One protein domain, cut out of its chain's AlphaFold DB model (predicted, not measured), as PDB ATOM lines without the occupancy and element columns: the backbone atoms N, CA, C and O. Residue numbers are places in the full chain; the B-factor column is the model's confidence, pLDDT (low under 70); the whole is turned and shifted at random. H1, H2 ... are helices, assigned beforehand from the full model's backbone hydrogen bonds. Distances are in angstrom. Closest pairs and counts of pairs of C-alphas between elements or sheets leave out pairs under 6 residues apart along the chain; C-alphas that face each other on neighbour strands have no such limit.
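Overview. This is residues 18 to 64 of the 79 residues of an uncharacterized protein of Rodentolepis nana (UniProt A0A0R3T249). A long straight helix, H3, makes the longest axis, and its last ten residues, 55 to 64, stick out like an arm from a small body at its other end. In that body the one-turn helix H1 touches both H2 and the beginning of H3, while H2 and H3 stay apart; a second piece, the loop of residues 25 to 30, also sticks out. The printed part has 47 residues with three named helices, in the order H1, H2, H3, and no named strand; the class is all helix. The whole is compact, with a radius of gyration of the C-alphas of 10.9 A, and elongated, spanning 33 by 20 by 17 A.

Along the chain. H3 is residues 48 to 64, 24.4 A from first to last C-alpha, running from C-alpha 48 at (26.568, -22.823, 1.642) to C-alpha 64 at (7.044, -37.025, -1.640). H1 is residues 20 to 23, 5.3 A long, with C-alpha 20 at (19.889, -19.572, 7.511). H2 is residues 33 to 41, 11.9 A long.

Arrangement. H3 touches H1 with residues 49 to 53 alone; their closest C-alphas, those of Ile 20 and Ala 50, are 4.8 A apart. H1 also touches H2, the closest C-alphas being those of Ile 23 and Leu 36, 6.6 A apart. H2 and H3 are apart. In H2 and H3 every O i to N i+4 pair is within hydrogen-bond range; H1 is too short for such a pair, and its one O i to N i+3 pair is within range.

Size, cuts and confidence. The two C-alphas farthest apart are those of Gly 42 and Ser 64, 32.6 A. Without the stretches that stand free, the body spans 20 by 16 by 12 A. The links from H1 to H2 and from H2 to H3 are short, with 9 and 6 residues. The printed part has no cut, the mean pLDDT of the printed part is 96.6, and no printed residue is under 70.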
ATOM      1  N   LEU A  18      23.601 -14.126   2.736       98.12
ATOM      2  CA  LEU A  18      22.436 -14.486   3.546       98.12
ATOM      3  C   LEU A  18      22.669 -15.820   4.260       98.12
ATOM      4  O   LEU A  18      23.099 -16.821   3.670       98.12
ATOM      5  N   THR A  19      22.379 -15.817   5.550       98.38
ATOM      6  CA  THR A  19      22.478 -16.967   6.445       98.38
ATOM      7  C   THR A  19      21.150 -17.722   6.518       98.38
ATOM      8  O   THR A  19      20.150 -17.323   5.922       98.38
ATOM      9  N   ILE A  20      21.136 -18.846   7.241       97.56
ATOM     10  CA  ILE A  20      19.889 -19.572   7.511       97.56
ATOM     11  C   ILE A  20      18.925 -18.683   8.297       97.56
ATOM     12  O   ILE A  20      17.754 -18.654   7.945       97.56
ATOM     13  N   ASP A  21      19.408 -17.937   9.290       97.31
ATOM     14  CA  ASP A  21      18.554 -17.136  10.176       97.31
ATOM     15  C   ASP A  21      17.908 -15.952   9.441       97.31
ATOM     16  O   ASP A  21      16.775 -15.580   9.739       97.31
ATOM     17  N   ASP A  22      18.584 -15.405   8.424       97.00
ATOM     18  CA  ASP A  22      18.017 -14.346   7.579       97.00
ATOM     19  C   ASP A  22      16.827 -14.859   6.742       97.00
ATOM     20  O   ASP A  22      15.846 -14.145   6.526       97.00
ATOM     21  N   ILE A  23      16.908 -16.107   6.266       97.25
ATOM     22  CA  ILE A  23      15.909 -16.716   5.373       97.25
ATOM     23  C   ILE A  23      14.807 -17.421   6.176       97.25
ATOM     24  O   ILE A  23      13.638 -17.332   5.818       97.25
ATOM     25  N   PHE A  24      15.164 -18.099   7.263       96.75
ATOM     26  CA  PHE A  24      14.304 -18.922   8.112       96.75
ATOM     27  C   PHE A  24      14.390 -18.421   9.564       96.75
ATOM     28  O   PHE A  24      15.001 -19.075  10.411       96.75
ATOM     29  N   PRO A  25      13.787 -17.262   9.884       94.62
ATOM     30  CA  PRO A  25      13.955 -16.612  11.187       94.62
ATOM     31  C   PRO A  25      13.352 -17.413  12.345       94.62
ATOM     32  O   PRO A  25      13.688 -17.187  13.508       94.62
ATOM     33  N   LYS A  26      12.422 -18.326  12.048       95.06
ATOM     34  CA  LYS A  26      11.741 -19.159  13.032       95.06
ATOM     35  C   LYS A  26      11.606 -20.595  12.526       95.06
ATOM     36  O   LYS A  26      11.405 -20.810  11.328       95.06
ATOM     37  N   PRO A  27      11.685 -21.586  13.428       89.88
ATOM     38  CA  PRO A  27      11.511 -22.983  13.061       89.88
ATOM     39  C   PRO A  27      10.074 -23.244  12.597       89.88
ATOM     40  O   PRO A  27       9.125 -22.745  13.197       89.88
ATOM     41  N   ASN A  28       9.925 -24.077  11.564       88.44
ATOM     42  CA  ASN A  28       8.642 -24.479  10.974       88.44
ATOM     43  C   ASN A  28       7.800 -23.336  10.372       88.44
ATOM     44  O   ASN A  28       6.626 -23.548  10.070       88.44
ATOM     45  N   GLU A  29       8.370 -22.145  10.174       93.00
ATOM     46  CA  GLU A  29       7.744 -21.092   9.372       93.00
ATOM     47  C   GLU A  29       8.300 -21.111   7.933       93.00
ATOM     48  O   GLU A  29       9.454 -21.504   7.725       93.00
ATOM     49  N   PRO A  30       7.504 -20.703   6.923       92.38
ATOM     50  CA  PRO A  30       7.989 -20.554   5.554       92.38
ATOM     51  C   PRO A  30       9.184 -19.590   5.464       92.38
ATOM     52  O   PRO A  30       9.270 -18.641   6.248       92.38
ATOM     53  N   PRO A  31      10.085 -19.776   4.481       96.19
ATOM     54  CA  PRO A  31      11.191 -18.853   4.273       96.19
ATOM     55  C   PRO A  31      10.696 -17.442   3.933       96.19
ATOM     56  O   PRO A  31       9.677 -17.260   3.262       96.19
ATOM     57  N   GLN A  32      11.469 -16.428   4.318       96.88
ATOM     58  CA  GLN A  32      11.250 -15.036   3.934       96.88
ATOM     59  C   GLN A  32      11.552 -14.832   2.439       96.88
ATOM     60  O   GLN A  32      12.645 -14.418   2.044       96.88
ATOM     61  N   LEU A  33      10.563 -15.128   1.588       96.31
ATOM     62  CA  LEU A  33      10.710 -15.102   0.129       96.31
ATOM     63  C   LEU A  33      11.054 -13.717  -0.425       96.31
ATOM     64  O   LEU A  33      11.758 -13.630  -1.426       96.31
ATOM     65  N   GLU A  34      10.579 -12.640   0.201       97.12
ATOM     66  CA  GLU A  34      10.887 -11.274  -0.237       97.12
ATOM     67  C   GLU A  34      12.360 -10.916   0.006       97.12
ATOM     68  O   GLU A  34      13.018 -10.391  -0.891       97.12
ATOM     69  N   VAL A  35      12.903 -11.283   1.173       96.69
ATOM     70  CA  VAL A  35      14.326 -11.103   1.507       96.69
ATOM     71  C   VAL A  35      15.196 -11.875   0.520       96.69
ATOM     72  O   VAL A  35      16.105 -11.305  -0.088       96.69
ATOM     73  N   LEU A  36      14.877 -13.155   0.305       97.19
ATOM     74  CA  LEU A  36      15.608 -14.005  -0.630       97.19
ATOM     75  C   LEU A  36      15.531 -13.466  -2.066       97.19
ATOM     76  O   LEU A  36      16.555 -13.372  -2.741       97.19
ATOM     77  N   ARG A  37      14.335 -13.073  -2.526       97.06
ATOM     78  CA  ARG A  37      14.120 -12.496  -3.859       97.06
ATOM     79  C   ARG A  37      14.972 -11.248  -4.045       97.06
ATOM     80  O   ARG A  37      15.762 -11.207  -4.980       97.06
ATOM     81  N   ASN A  38      14.832 -10.256  -3.170       96.75
ATOM     82  CA  ASN A  38      15.525  -8.975  -3.307       96.75
ATOM     83  C   ASN A  38      17.049  -9.158  -3.315       96.75
ATOM     84  O   ASN A  38      17.740  -8.531  -4.116       96.75
ATOM     85  N   HIS A  39      17.565 -10.068  -2.485       97.44
ATOM     86  CA  HIS A  39      18.994 -10.370  -2.435       97.44
ATOM     87  C   HIS A  39      19.505 -11.024  -3.719       97.44
ATOM     88  O   HIS A  39      20.508 -10.579  -4.270       97.44
ATOM     89  N   LEU A  40      18.799 -12.037  -4.234       97.19
ATOM     90  CA  LEU A  40      19.178 -12.714  -5.478       97.19
ATOM     91  C   LEU A  40      19.026 -11.804  -6.708       97.19
ATOM     92  O   LEU A  40      19.858 -11.870  -7.608       97.19
ATOM     93  N   PHE A  41      18.018 -10.924  -6.736       96.31
ATOM     94  CA  PHE A  41      17.869  -9.898  -7.780       96.31
ATOM     95  C   PHE A  41      19.061  -8.938  -7.822       96.31
ATOM     96  O   PHE A  41      19.451  -8.494  -8.897       96.31
ATOM     97  N   GLY A  42      19.646  -8.639  -6.661       94.94
ATOM     98  CA  GLY A  42      20.881  -7.868  -6.551       94.94
ATOM     99  C   GLY A  42      22.155  -8.662  -6.844       94.94
ATOM    100  O   GLY A  42      23.232  -8.139  -6.599       94.94
ATOM    101  N   GLU A  43      22.074  -9.912  -7.312       95.81
ATOM    102  CA  GLU A  43      23.226 -10.820  -7.480       95.81
ATOM    103  C   GLU A  43      23.917 -11.207  -6.154       95.81
ATOM    104  O   GLU A  43      25.063 -11.672  -6.128       95.81
ATOM    105  N   GLY A  44      23.215 -11.038  -5.032       96.62
ATOM    106  CA  GLY A  44      23.666 -11.457  -3.715       96.62
ATOM    107  C   GLY A  44      23.745 -12.981  -3.598       96.62
ATOM    108  O   GLY A  44      23.036 -13.730  -4.269       96.62
ATOM    109  N   ARG A  45      24.631 -13.463  -2.724       98.19
ATOM    110  CA  ARG A  45      24.870 -14.899  -2.514       98.19
ATOM    111  C   ARG A  45      24.387 -15.362  -1.147       98.19
ATOM    112  O   ARG A  45      24.234 -14.564  -0.223       98.19
ATOM    113  N   LEU A  46      24.172 -16.665  -1.019       98.38
ATOM    114  CA  LEU A  46      23.829 -17.313   0.243       98.38
ATOM    115  C   LEU A  46      25.072 -17.980   0.835       98.38
ATOM    116  O   LEU A  46      26.020 -18.313   0.120       98.38
ATOM    117  N   THR A  47      25.049 -18.222   2.138       98.56
ATOM    118  CA  THR A  47      25.966 -19.192   2.743       98.56
ATOM    119  C   THR A  47      25.685 -20.593   2.195       98.56
ATOM    120  O   THR A  47      24.542 -20.927   1.875       98.56
ATOM    121  N   GLU A  48      26.711 -21.441   2.123       98.44
ATOM    122  CA  GLU A  48      26.568 -22.823   1.642       98.44
ATOM    123  C   GLU A  48      25.501 -23.594   2.431       98.44
ATOM    124  O   GLU A  48      24.634 -24.232   1.840       98.44
ATOM    125  N   LYS A  49      25.494 -23.455   3.762       98.12
ATOM    126  CA  LYS A  49      24.499 -24.092   4.638       98.12
ATOM    127  C   LYS A  49      23.066 -23.658   4.316       98.12
ATOM    128  O   LYS A  49      22.167 -24.492   4.323       98.12
ATOM    129  N   ALA A  50      22.852 -22.372   4.030       98.00
ATOM    130  CA  ALA A  50      21.537 -21.863   3.653       98.00
ATOM    131  C   ALA A  50      21.084 -22.401   2.289       98.00
ATOM    132  O   ALA A  50      19.937 -22.820   2.148       98.00
ATOM    133  N   ALA A  51      21.991 -22.451   1.311       98.31
ATOM    134  CA  ALA A  51      21.702 -23.017  -0.003       98.31
ATOM    135  C   ALA A  51      21.378 -24.518   0.076       98.31
ATOM    136  O   ALA A  51      20.374 -24.956  -0.485       98.31
ATOM    137  N   LEU A  52      22.182 -25.290   0.815       98.56
ATOM    138  CA  LEU A  52      21.953 -26.720   1.023       98.56
ATOM    139  C   LEU A  52      20.609 -26.984   1.701       98.56
ATOM    140  O   LEU A  52      19.855 -27.811   1.203       98.56
ATOM    141  N   LYS A  53      20.255 -26.224   2.747       96.88
ATOM    142  CA  LYS A  53      18.949 -26.346   3.411       96.88
ATOM    143  C   LYS A  53      17.786 -26.185   2.428       96.88
ATOM    144  O   LYS A  53      16.891 -27.024   2.416       96.88
ATOM    145  N   ILE A  54      17.813 -25.151   1.578       97.12
ATOM    146  CA  ILE A  54      16.769 -24.928   0.562       97.12
ATOM    147  C   ILE A  54      16.679 -26.128  -0.388       97.12
ATOM    148  O   ILE A  54      15.583 -26.615  -0.663       97.12
ATOM    149  N   ILE A  55      17.820 -26.614  -0.881       98.25
ATOM    150  CA  ILE A  55      17.878 -27.729  -1.833       98.25
ATOM    151  C   ILE A  55      17.361 -29.022  -1.196       98.25
ATOM    152  O   ILE A  55      16.561 -29.724  -1.808       98.25
ATOM    153  N   GLU A  56      17.799 -29.339   0.019       98.06
ATOM    154  CA  GLU A  56      17.441 -30.568   0.726       98.06
ATOM    155  C   GLU A  56      15.958 -30.602   1.104       98.06
ATOM    156  O   GLU A  56      15.296 -31.610   0.851       98.06
ATOM    157  N   GLU A  57      15.414 -29.504   1.640       96.06
ATOM    158  CA  GLU A  57      13.990 -29.410   1.986       96.06
ATOM    159  C   GLU A  57      13.103 -29.454   0.742       96.06
ATOM    160  O   GLU A  57      12.120 -30.194   0.709       96.06
ATOM    161  N   THR A  58      13.490 -28.745  -0.323       96.94
ATOM    162  CA  THR A  58      12.769 -28.800  -1.602       96.94
ATOM    163  C   THR A  58      12.822 -30.206  -2.196       96.94
ATOM    164  O   THR A  58      11.804 -30.731  -2.633       96.94
ATOM    165  N   ALA A  59      13.986 -30.862  -2.173       98.25
ATOM    166  CA  ALA A  59      14.124 -32.231  -2.660       98.25
ATOM    167  C   ALA A  59      13.290 -33.223  -1.839       98.25
ATOM    168  O   ALA A  59      12.758 -34.175  -2.408       98.25
ATOM    169  N   ALA A  60      13.165 -33.025  -0.525       97.69
ATOM    170  CA  ALA A  60      12.298 -33.843   0.316       97.69
ATOM    171  C   ALA A  60      10.818 -33.686  -0.073       97.69
ATOM    172  O   ALA A  60      10.131 -34.698  -0.206       97.69
ATOM    173  N   ILE A  61      10.361 -32.453  -0.329       96.00
ATOM    174  CA  ILE A  61       8.998 -32.171  -0.811       96.00
ATOM    175  C   ILE A  61       8.767 -32.847  -2.166       96.00
ATOM    176  O   ILE A  61       7.874 -33.680  -2.281       96.00
ATOM    177  N   LEU A  62       9.625 -32.587  -3.156       97.06
ATOM    178  CA  LEU A  62       9.479 -33.134  -4.511       97.06
ATOM    179  C   LEU A  62       9.519 -34.669  -4.547       97.06
ATOM    180  O   LEU A  62       8.816 -35.291  -5.332       97.06
ATOM    181  N   ARG A  63      10.318 -35.311  -3.684       97.38
ATOM    182  CA  ARG A  63      10.348 -36.783  -3.575       97.38
ATOM    183  C   ARG A  63       9.071 -37.374  -2.986       97.38
ATOM    184  O   ARG A  63       8.837 -38.565  -3.168       97.38
ATOM    185  N   SER A  64       8.311 -36.587  -2.228       96.94
ATOM    186  CA  SER A  64       7.044 -37.025  -1.640       96.94
ATOM    187  C   SER A  64       5.862 -36.904  -2.605       96.94
ATOM    188  O   SER A  64       4.802 -37.465  -2.334       96.94
TER     189      SER A  64